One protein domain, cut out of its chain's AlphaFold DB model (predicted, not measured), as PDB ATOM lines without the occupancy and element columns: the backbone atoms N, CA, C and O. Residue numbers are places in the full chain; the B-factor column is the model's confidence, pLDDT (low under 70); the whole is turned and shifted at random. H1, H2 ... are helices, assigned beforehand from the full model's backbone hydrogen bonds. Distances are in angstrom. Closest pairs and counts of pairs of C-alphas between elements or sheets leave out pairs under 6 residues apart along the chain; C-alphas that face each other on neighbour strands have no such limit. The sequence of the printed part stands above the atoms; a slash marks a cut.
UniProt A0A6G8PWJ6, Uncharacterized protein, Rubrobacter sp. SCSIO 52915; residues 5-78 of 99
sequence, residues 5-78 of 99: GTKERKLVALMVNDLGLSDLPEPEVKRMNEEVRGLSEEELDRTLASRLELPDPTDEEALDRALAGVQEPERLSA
ATOM      1  N   GLY A   5     105.840 154.672 149.873       86.69
ATOM      2  CA  GLY A   5     106.812 155.451 150.652       86.69
ATOM      3  C   GLY A   5     108.170 155.631 149.955       86.69
ATOM      4  O   GLY A   5     108.809 156.672 150.100       86.69
ATOM      5  N   THR A   6     108.596 154.648 149.160       87.50
ATOM      6  CA  THR A   6     109.812 154.734 148.340       87.50
ATOM      7  C   THR A   6     109.593 155.675 147.161       87.50
ATOM      8  O   THR A   6     110.423 156.546 146.915       87.50
ATOM      9  N   LYS A   7     108.452 155.558 146.474       90.12
ATOM     10  CA  LYS A   7     108.053 156.452 145.377       90.12
ATOM     11  C   LYS A   7     108.006 157.919 145.831       90.12
ATOM     12  O   LYS A   7     108.587 158.782 145.177       90.12
ATOM     13  N   GLU A   8     107.401 158.191 146.988       92.12
ATOM     14  CA  GLU A   8     107.333 159.531 147.588       92.12
ATOM     15  C   GLU A   8     108.733 160.100 147.877       92.12
ATOM     16  O   GLU A   8     109.060 161.207 147.448       92.12
ATOM     17  N   ARG A   9     109.600 159.325 148.546       88.38
ATOM     18  CA  ARG A   9     110.978 159.748 148.855       88.38
ATOM     19  C   ARG A   9     111.783 160.042 147.589       88.38
ATOM     20  O   ARG A   9     112.478 161.056 147.520       88.38
ATOM     21  N   LYS A  10     111.665 159.177 146.581       90.25
ATOM     22  CA  LYS A  10     112.352 159.310 145.293       90.25
ATOM     23  C   LYS A  10     111.860 160.525 144.514       90.25
ATOM     24  O   LYS A  10     112.677 161.214 143.909       90.25
ATOM     25  N   LEU A  11     110.566 160.837 144.580       91.62
ATOM     26  CA  LEU A  11     110.022 162.052 143.981       91.62
ATOM     27  C   LEU A  11     110.600 163.307 144.645       91.62
ATOM     28  O   LEU A  11     111.052 164.206 143.942       91.62
ATOM     29  N   VAL A  12     110.663 163.350 145.980       89.81
ATOM     30  CA  VAL A  12     111.292 164.474 146.695       89.81
ATOM     31  C   VAL A  12     112.772 164.600 146.326       89.81
ATOM     32  O   VAL A  12     113.241 165.704 146.070       89.81
ATOM     33  N   ALA A  13     113.505 163.487 146.230       87.50
ATOM     34  CA  ALA A  13     114.904 163.492 145.806       87.50
ATOM     35  C   ALA A  13     115.090 164.056 144.386       87.50
ATOM     36  O   ALA A  13     115.991 164.862 144.161       87.50
ATOM     37  N   LEU A  14     114.222 163.675 143.443       88.56
ATOM     38  CA  LEU A  14     114.217 164.230 142.087       88.56
ATOM     39  C   LEU A  14     113.924 165.729 142.104       88.56
ATOM     40  O   LEU A  14     114.664 166.489 141.498       88.56
ATOM     41  N   MET A  15     112.919 166.169 142.866       88.19
ATOM     42  CA  MET A  15     112.602 167.593 143.008       88.19
ATOM     43  C   MET A  15     113.789 168.389 143.568       88.19
ATOM     44  O   MET A  15     114.124 169.440 143.035       88.19
ATOM     45  N   VAL A  16     114.464 167.886 144.602       84.94
ATOM     46  CA  VAL A  16     115.661 168.521 145.184       84.94
ATOM     47  C   VAL A  16     116.789 168.631 144.147       84.94
ATOM     48  O   VAL A  16     117.411 169.688 144.019       84.94
ATOM     49  N   ASN A  17     117.019 167.561 143.377       82.56
ATOM     50  CA  ASN A  17     118.021 167.538 142.311       82.56
ATOM     51  C   ASN A  17     117.665 168.474 141.141       82.56
ATOM     52  O   ASN A  17     118.559 169.151 140.638       82.56
ATOM     53  N   ASP A  18     116.390 168.566 140.746       82.31
ATOM     54  CA  ASP A  18     115.905 169.451 139.671       82.31
ATOM     55  C   ASP A  18     116.178 170.925 139.988       82.31
ATOM     56  O   ASP A  18     116.536 171.709 139.107       82.31
ATOM     57  N   LEU A  19     116.036 171.315 141.260       80.69
ATOM     58  CA  LEU A  19     116.364 172.669 141.701       80.69
ATOM     59  C   LEU A  19     117.880 172.937 141.705       80.69
ATOM     60  O   LEU A  19     118.287 174.087 141.858       80.69
ATOM     61  N   GLY A  20     118.726 171.913 141.538       67.88
ATOM     62  CA  GLY A  20     120.184 172.032 141.627       67.88
ATOM     63  C   GLY A  20     120.665 172.436 143.023       67.88
ATOM     64  O   GLY A  20     121.792 172.897 143.192       67.88
ATOM     65  N   LEU A  21     119.795 172.296 144.025       66.81
ATOM     66  CA  LEU A  21     120.033 172.724 145.390       66.81
ATOM     67  C   LEU A  21     120.279 171.483 146.242       66.81
ATOM     68  O   LEU A  21     119.370 170.934 146.855       66.81
ATOM     69  N   SER A  22     121.545 171.074 146.330       62.25
ATOM     70  CA  SER A  22     121.989 170.042 147.282       62.25
ATOM     71  C   SER A  22     121.733 170.435 148.750       62.25
ATOM     72  O   SER A  22     121.816 169.595 149.644       62.25
ATOM     73  N   ASP A  23     121.394 171.707 148.987       64.00
ATOM     74  CA  ASP A  23     121.256 172.360 150.286       64.00
ATOM     75  C   ASP A  23     119.920 173.112 150.441       64.00
ATOM     76  O   ASP A  23     119.868 174.235 150.944       64.00
ATOM     77  N   LEU A  24     118.807 172.504 150.012       74.12
ATOM     78  CA  LEU A  24     117.483 173.032 150.360       74.12
ATOM     79  C   LEU A  24     117.298 173.061 151.890       74.12
ATOM     80  O   LEU A  24     117.634 172.081 152.568       74.12
ATOM     81  N   PRO A  25     116.751 174.153 152.454       78.81
ATOM     82  CA  PRO A  25     116.502 174.240 153.883       78.81
ATOM     83  C   PRO A  25     115.430 173.222 154.301       78.81
ATOM     84  O   PRO A  25     114.450 172.996 153.590       78.81
ATOM     85  N   GLU A  26     115.579 172.638 155.493       76.62
ATOM     86  CA  GLU A  26     114.638 171.666 156.077       76.62
ATOM     87  C   GLU A  26     113.143 172.027 155.941       76.62
ATOM     88  O   GLU A  26     112.364 171.140 155.581       76.62
ATOM     89  N   PRO A  27     112.687 173.278 156.176       83.06
ATOM     90  CA  PRO A  27     111.279 173.632 155.988       83.06
ATOM     91  C   PRO A  27     110.785 173.462 154.546       83.06
ATOM     92  O   PRO A  27     109.625 173.104 154.350       83.06
ATOM     93  N   GLU A  28     111.638 173.681 153.543       84.19
ATOM     94  CA  GLU A  28     111.264 173.475 152.142       84.19
ATOM     95  C   GLU A  28     111.175 171.989 151.808       84.19
ATOM     96  O   GLU A  28     110.177 171.554 151.234       84.19
ATOM     97  N   VAL A  29     112.140 171.184 152.265       82.81
ATOM     98  CA  VAL A  29     112.099 169.719 152.097       82.81
ATOM     99  C   VAL A  29     110.870 169.122 152.789       82.81
ATOM    100  O   VAL A  29     110.216 168.225 152.250       82.81
ATOM    101  N   LYS A  30     110.507 169.634 153.970       84.38
ATOM    102  CA  LYS A  30     109.303 169.212 154.692       84.38
ATOM    103  C   LYS A  30     108.030 169.554 153.919       84.38
ATOM    104  O   LYS A  30     107.167 168.693 153.777       84.38
ATOM    105  N   ARG A  31     107.930 170.774 153.387       87.25
ATOM    106  CA  ARG A  31     106.794 171.190 152.558       87.25
ATOM    107  C   ARG A  31     106.652 170.305 151.316       87.25
ATOM    108  O   ARG A  31     105.552 169.850 151.029       87.25
ATOM    109  N   MET A  32     107.755 170.001 150.630       86.88
ATOM    110  CA  MET A  32     107.750 169.096 149.474       86.88
ATOM    111  C   MET A  32     107.264 167.689 149.849       86.88
ATOM    112  O   MET A  32     106.471 167.101 149.124       86.88
ATOM    113  N   ASN A  33     107.678 167.158 151.006       86.69
ATOM    114  CA  ASN A  33     107.176 165.870 151.500       86.69
ATOM    115  C   ASN A  33     105.663 165.892 151.767       86.69
ATOM    116  O   ASN A  33     104.977 164.918 151.466       86.69
ATOM    117  N   GLU A  34     105.136 166.973 152.345       91.00
ATOM    118  CA  GLU A  34     103.697 167.126 152.592       91.00
ATOM    119  C   GLU A  34     102.904 167.221 151.281       91.00
ATOM    120  O   GLU A  34     101.871 166.564 151.148       91.00
ATOM    121  N   GLU A  35     103.414 167.967 150.297       90.81
ATOM    122  CA  GLU A  35     102.824 168.064 148.956       90.81
ATOM    123  C   GLU A  35     102.790 166.693 148.264       90.81
ATOM    124  O   GLU A  35     101.746 166.284 147.758       90.81
ATOM    125  N   VAL A  36     103.893 165.941 148.316       92.00
ATOM    126  CA  VAL A  36     104.002 164.605 147.711       92.00
ATOM    127  C   VAL A  36     103.097 163.581 148.404       92.00
ATOM    128  O   VAL A  36     102.435 162.797 147.730       92.00
ATOM    129  N   ARG A  37     102.996 163.610 149.738       89.88
ATOM    130  CA  ARG A  37     102.073 162.739 150.491       89.88
ATOM    131  C   ARG A  37     100.603 162.998 150.170       89.88
ATOM    132  O   ARG A  37      99.787 162.091 150.325       89.88
ATOM    133  N   GLY A  38     100.269 164.222 149.761       93.38
ATOM    134  CA  GLY A  38      98.921 164.608 149.349       93.38
ATOM    135  C   GLY A  38      98.494 164.043 147.992       93.38
ATOM    136  O   GLY A  38      97.300 164.053 147.699       93.38
ATOM    137  N   LEU A  39      99.432 163.537 147.185       92.88
ATOM    138  CA  LEU A  39      99.141 162.968 145.870       92.88
ATOM    139  C   LEU A  39      98.447 161.606 145.988       92.88
ATOM    140  O   LEU A  39      98.739 160.798 146.878       92.88
ATOM    141  N   SER A  40      97.535 161.317 145.065       93.31
ATOM    142  CA  SER A  40      97.068 159.945 144.852       93.31
ATOM    143  C   SER A  40      98.183 159.069 144.264       93.31
ATOM    144  O   SER A  40      99.207 159.564 143.800       93.31
ATOM    145  N   GLU A  41      98.001 157.750 144.291       89.62
ATOM    146  CA  GLU A  41      98.989 156.812 143.742       89.62
ATOM    147  C   GLU A  41      99.182 156.991 142.228       89.62
ATOM    148  O   GLU A  41     100.317 157.064 141.764       89.62
ATOM    149  N   GLU A  42      98.098 157.193 141.474       89.81
ATOM    150  CA  GLU A  42      98.167 157.506 140.040       89.81
ATOM    151  C   GLU A  42      98.878 158.840 139.766       89.81
ATOM    152  O   GLU A  42      99.677 158.942 138.833       89.81
ATOM    153  N   GLU A  43      98.616 159.874 140.571       92.88
ATOM    154  CA  GLU A  43      99.298 161.165 140.433       92.88
ATOM    155  C   GLU A  43     100.784 161.057 140.771       92.88
ATOM    156  O   GLU A  43     101.607 161.652 140.075       92.88
ATOM    157  N   LEU A  44     101.134 160.289 141.804       92.00
ATOM    158  CA  LEU A  44     102.513 160.018 142.190       92.00
ATOM    159  C   LEU A  44     103.264 159.309 141.057       92.00
ATOM    160  O   LEU A  44     104.342 159.760 140.665       92.00
ATOM    161  N   ASP A  45     102.668 158.264 140.483       90.31
ATOM    162  CA  ASP A  45     103.259 157.481 139.397       90.31
ATOM    163  C   ASP A  45     103.416 158.302 138.120       90.31
ATOM    164  O   ASP A  45     104.502 158.335 137.538       90.31
ATOM    165  N   ARG A  46     102.385 159.060 137.729       90.94
ATOM    166  CA  ARG A  46     102.466 159.987 136.593       90.94
ATOM    167  C   ARG A  46     103.555 161.037 136.800       90.94
ATOM    168  O   ARG A  46     104.289 161.373 135.871       90.94
ATOM    169  N   THR A  47     103.650 161.581 138.008       92.12
ATOM    170  CA  THR A  47     104.615 162.636 138.332       92.12
ATOM    171  C   THR A  47     106.049 162.109 138.302       92.12
ATOM    172  O   THR A  47     106.942 162.794 137.798       92.12
ATOM    173  N   LEU A  48     106.274 160.892 138.804       91.75
ATOM    174  CA  LEU A  48     107.559 160.204 138.709       91.75
ATOM    175  C   LEU A  48     107.914 159.874 137.261       91.75
ATOM    176  O   LEU A  48     109.016 160.193 136.828       91.75
ATOM    177  N   ALA A  49     106.977 159.301 136.506       91.69
ATOM    178  CA  ALA A  49     107.163 158.987 135.095       91.69
ATOM    179  C   ALA A  49     107.554 160.226 134.285       91.69
ATOM    180  O   ALA A  49     108.542 160.200 133.558       91.69
ATOM    181  N   SER A  50     106.845 161.342 134.480       90.94
ATOM    182  CA  SER A  50     107.143 162.598 133.790       90.94
ATOM    183  C   SER A  50     108.539 163.134 134.109       90.94
ATOM    184  O   SER A  50     109.170 163.702 133.223       90.94
ATOM    185  N   ARG A  51     109.018 162.986 135.351       89.19
ATOM    186  CA  ARG A  51     110.358 163.443 135.759       89.19
ATOM    187  C   ARG A  51     111.475 162.511 135.314       89.19
ATOM    188  O   ARG A  51     112.578 162.966 135.049       89.19
ATOM    189  N   LEU A  52     111.186 161.218 135.230       89.56
ATOM    190  CA  LEU A  52     112.107 160.195 134.739       89.56
ATOM    191  C   LEU A  52     112.078 160.070 133.207       89.56
ATOM    192  O   LEU A  52     112.693 159.155 132.666       89.56
ATOM    193  N   GLU A  53     111.357 160.968 132.525       89.50
ATOM    194  CA  GLU A  53     111.158 160.978 131.072       89.50
ATOM    195  C   GLU A  53     110.633 159.635 130.526       89.50
ATOM    196  O   GLU A  53     110.979 159.196 129.427       89.50
ATOM    197  N   LEU A  54     109.777 158.966 131.304       89.62
ATOM    198  CA  LEU A  54     109.152 157.699 130.935       89.62
ATOM    199  C   LEU A  54     107.867 157.929 130.115       89.62
ATOM    200  O   LEU A  54     107.154 158.914 130.330       89.62
ATOM    201  N   PRO A  55     107.545 157.028 129.168       85.00
ATOM    202  CA  PRO A  55     106.334 157.130 128.355       85.00
ATOM    203  C   PRO A  55     105.065 156.906 129.191       85.00
ATOM    204  O   PRO A  55     105.052 156.019 130.035       85.00
ATOM    205  N   ASP A  56     103.988 157.656 128.926       75.88
ATOM    206  CA  ASP A  56     102.663 157.475 129.555       75.88
ATOM    207  C   ASP A  56     101.726 156.673 128.620       75.88
ATOM    208  O   ASP A  56     101.546 157.087 127.466       75.88
ATOM    209  N   PRO A  57     101.120 155.548 129.057       79.50
ATOM    210  CA  PRO A  57     101.237 154.923 130.379       79.50
ATOM    211  C   PRO A  57     102.583 154.222 130.591       79.50
ATOM    212  O   PRO A  57     103.059 153.480 129.729       79.50
ATOM    213  N   THR A  58     103.178 154.449 131.762       84.31
ATOM    214  CA  THR A  58     104.447 153.829 132.157       84.31
ATOM    215  C   THR A  58     104.201 152.444 132.733       84.31
ATOM    216  O   THR A  58     103.316 152.256 133.562       84.31
ATOM    217  N   ASP A  59     105.012 151.477 132.309       87.69
ATOM    218  CA  ASP A  59     105.018 150.142 132.898       87.69
ATOM    219  C   ASP A  59     105.626 150.161 134.310       87.69
ATOM    220  O   ASP A  59     106.630 150.829 134.566       87.69
ATOM    221  N   GLU A  60     105.036 149.406 135.232       84.81
ATOM    222  CA  GLU A  60     105.437 149.423 136.637       84.81
ATOM    223  C   GLU A  60     106.864 148.885 136.855       84.81
ATOM    224  O   GLU A  60     107.584 149.390 137.719       84.81
ATOM    225  N   GLU A  61     107.336 147.932 136.037       86.44
ATOM    226  CA  GLU A  61     108.730 147.471 136.080       86.44
ATOM    227  C   GLU A  61     109.692 148.519 135.512       86.44
ATOM    228  O   GLU A  61     110.815 148.673 136.005       86.44
ATOM    229  N   ALA A  62     109.268 149.259 134.482       86.88
ATOM    230  CA  ALA A  62     110.051 150.361 133.931       86.88
ATOM    231  C   ALA A  62     110.208 151.494 134.955       86.88
ATOM    232  O   ALA A  62     111.313 152.015 135.126       86.88
ATOM    233  N   LEU A  63     109.131 151.817 135.678       88.06
ATOM    234  CA  LEU A  63     109.155 152.780 136.774       88.06
ATOM    235  C   LEU A  63     110.076 152.308 137.906       88.06
ATOM    236  O   LEU A  63     110.957 153.052 138.327       88.06
ATOM    237  N   ASP A  64     109.935 151.059 138.356       87.94
ATOM    238  CA  ASP A  64     110.765 150.464 139.413       87.94
ATOM    239  C   ASP A  64     112.261 150.492 139.058       87.94
ATOM    240  O   ASP A  64     113.102 150.919 139.855       87.94
ATOM    241  N   ARG A  65     112.596 150.123 137.817       87.44
ATOM    242  CA  ARG A  65     113.969 150.176 137.303       87.44
ATOM    243  C   ARG A  65     114.507 151.604 137.253       87.44
ATOM    244  O   ARG A  65     115.665 151.823 137.605       87.44
ATOM    245  N   ALA A  66     113.701 152.563 136.808       87.81
ATOM    246  CA  ALA A  66     114.112 153.960 136.749       87.81
ATOM    247  C   ALA A  66     114.335 154.536 138.159       87.81
ATOM    248  O   ALA A  66     115.351 155.185 138.404       87.81
ATOM    249  N   LEU A  67     113.462 154.207 139.118       87.50
ATOM    250  CA  LEU A  67     113.593 154.590 140.529       87.50
ATOM    251  C   LEU A  67     114.860 154.026 141.191       87.50
ATOM    252  O   LEU A  67     115.473 154.699 142.029       87.50
ATOM    253  N   ALA A  68     115.284 152.820 140.805       84.75
ATOM    254  CA  ALA A  68     116.537 152.230 141.275       84.75
ATOM    255  C   ALA A  68     117.776 153.034 140.834       84.75
ATOM    256  O   ALA A  68     118.782 153.040 141.541       84.75
ATOM    257  N   GLY A  69     117.696 153.742 139.702       80.38
ATOM    258  CA  GLY A  69     118.761 154.613 139.193       80.38
ATOM    259  C   GLY A  69     118.807 156.011 139.821       80.38
ATOM    260  O   GLY A  69     119.800 156.718 139.657       80.38
ATOM    261  N   VAL A  70     117.764 156.424 140.550       81.19
ATOM    262  CA  VAL A  70     117.709 157.745 141.195       81.19
ATOM    263  C   VAL A  70     118.632 157.768 142.410       81.19
ATOM    264  O   VAL A  70     118.363 157.101 143.415       81.19
ATOM    265  N   GLN A  71     119.695 158.571 142.336       69.94
ATOM    266  CA  GLN A  71     120.558 158.839 143.484       69.94
ATOM    267  C   GLN A  71     119.813 159.690 144.513       69.94
ATOM    268  O   GLN A  71     119.386 160.809 144.226       69.94
ATOM    269  N   GLU A  72     119.656 159.143 145.716       66.88
ATOM    270  CA  GLU A  72     119.099 159.875 146.847       66.88
ATOM    271  C   GLU A  72     120.210 160.732 147.477       66.88
ATOM    272  O   GLU A  72     121.288 160.204 147.757       66.88
ATOM    273  N   PRO A  73     119.980 162.037 147.713       60.75
ATOM    274  CA  PRO A  73     120.892 162.868 148.488       60.75
ATOM    275  C   PRO A  73     121.213 162.204 149.831       60.75
ATOM    276  O   PRO A  73     120.314 161.665 150.479       60.75
ATOM    277  N   GLU A  74     122.460 162.297 150.300       56.81
ATOM    278  CA  GLU A  74     122.888 161.653 151.554       56.81
ATOM    279  C   GLU A  74     122.008 162.041 152.755       56.81
ATOM    280  O   GLU A  74     121.776 161.216 153.630       56.81
ATOM    281  N   ARG A  75     121.413 163.244 152.761       55.69
ATOM    282  CA  ARG A  75     120.445 163.680 153.790       55.69
ATOM    283  C   ARG A  75     119.119 162.916 153.786       55.69
ATOM    284  O   ARG A  75     118.488 162.807 154.830       55.69
ATOM    285  N   LEU A  76     118.682 162.417 152.630       57.50
ATOM    286  CA  LEU A  76     117.487 161.574 152.498       57.50
ATOM    287  C   LEU A  76     117.818 160.087 152.694       57.50
ATOM    288  O   LEU A  76     116.942 159.312 153.075       57.50
ATOM    289  N   SER A  77     119.077 159.703 152.458       53.22
ATOM    290  CA  SER A  77     119.564 158.328 152.603       53.22
ATOM    291  C   SER A  77     120.023 158.001 154.036       53.22
ATOM    292  O   SER A  77     119.880 156.864 154.485       53.22
ATOM    293  N   ALA A  78     120.528 158.988 154.784       46.19
ATOM    294  CA  ALA A  78     120.942 158.872 156.183       46.19
ATOM    295  C   ALA A  78     119.753 159.104 157.132       46.19
ATOM    296  O   ALA A  78     119.721 160.061 157.899       46.19
TER     297      ALA A  78
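AT A GLANCE: This is residues 5 to 78 of the 99 residues of an uncharacterized protein of Rubrobacter sp. SCSIO 52915 (UniProt A0A6G8PWJ6). One helix, H1, runs through the middle, and the rest of the printed part goes round it as a loose ring, with H2 and H3 packed on H1, H4 beyond H3, and the short H5 near H1 at the end of the round. The ring is not tightly closed on H1: H4 and H5 come close to it without clearly touching. The printed part has 74 residues with five named helices, in the order H1, H2, H3, H4, H5, and no named strand; its class is all helix. It is compact, with a radius of gyration of the C-alphas of 12.0 A, and rounded, spanning 34 by 24 by 20 A.

IN THESE COORDINATES: Find C-alpha 5 at (106.812, 155.451, 150.652); from there H1, residues 5 to 18, runs 20.0 A from first to last C-alpha, ending at C-alpha 18 at (115.905, 169.451, 139.671). After a short link you reach H2, residues 26 to 37, 16.4 A long. A tight link leads to H3, residues 41 to 51, 15.4 A long. A short link leads on to H4, residues 60 to 69, 14.5 A long. After a tight link comes H5, residues 74 to 77, whose last C-alpha, 77, is at (119.564, 158.328, 152.603).

HOW THE PARTS SIT: Begin at H1, whose centre is the nearest to the mean of the C-alphas, at 2.3 A. It touches H2 at a steep tilt of 51 degrees, opposite ways; the closest C-alphas are those of Glu 8 and Val 36, 6.1 A apart. H1 touches H3 at a shallow tilt of 31 degrees, the same way, and here look at Leu 11 and Leu 48, whose C-alphas are the closest at 6.1 A. H3 and H4 only just touch, with 3 pairs of C-alphas within 8 A, the closest being those of Ala 49 and Leu 63 at 6.7 A; their tilt is steep, 53 degrees. H1 and H4 are close but not clearly touching, at 6.8 A between the C-alphas of Lys 10 and Leu 67. H1 and H5 are also close but not clearly touching, with the closest C-alphas, of Ala 13 and Leu 76, 7.4 A apart. H2 and H4 are apart, and so are H4 and H5. In H1, H2, H3 and H4 every O i to N i+4 pair is within hydrogen-bond range; H5 is too short for such a pair.

THE WHOLE: The two C-alphas farthest apart are those of Pro 25 and Pro 57, 34.0 A. The printed part has no cut and no long link. Its mean pLDDT is 82.9; look for values under 70 at residues 20 to 23 and at residues 71 to 78, of which 74 to 77 belong to H5.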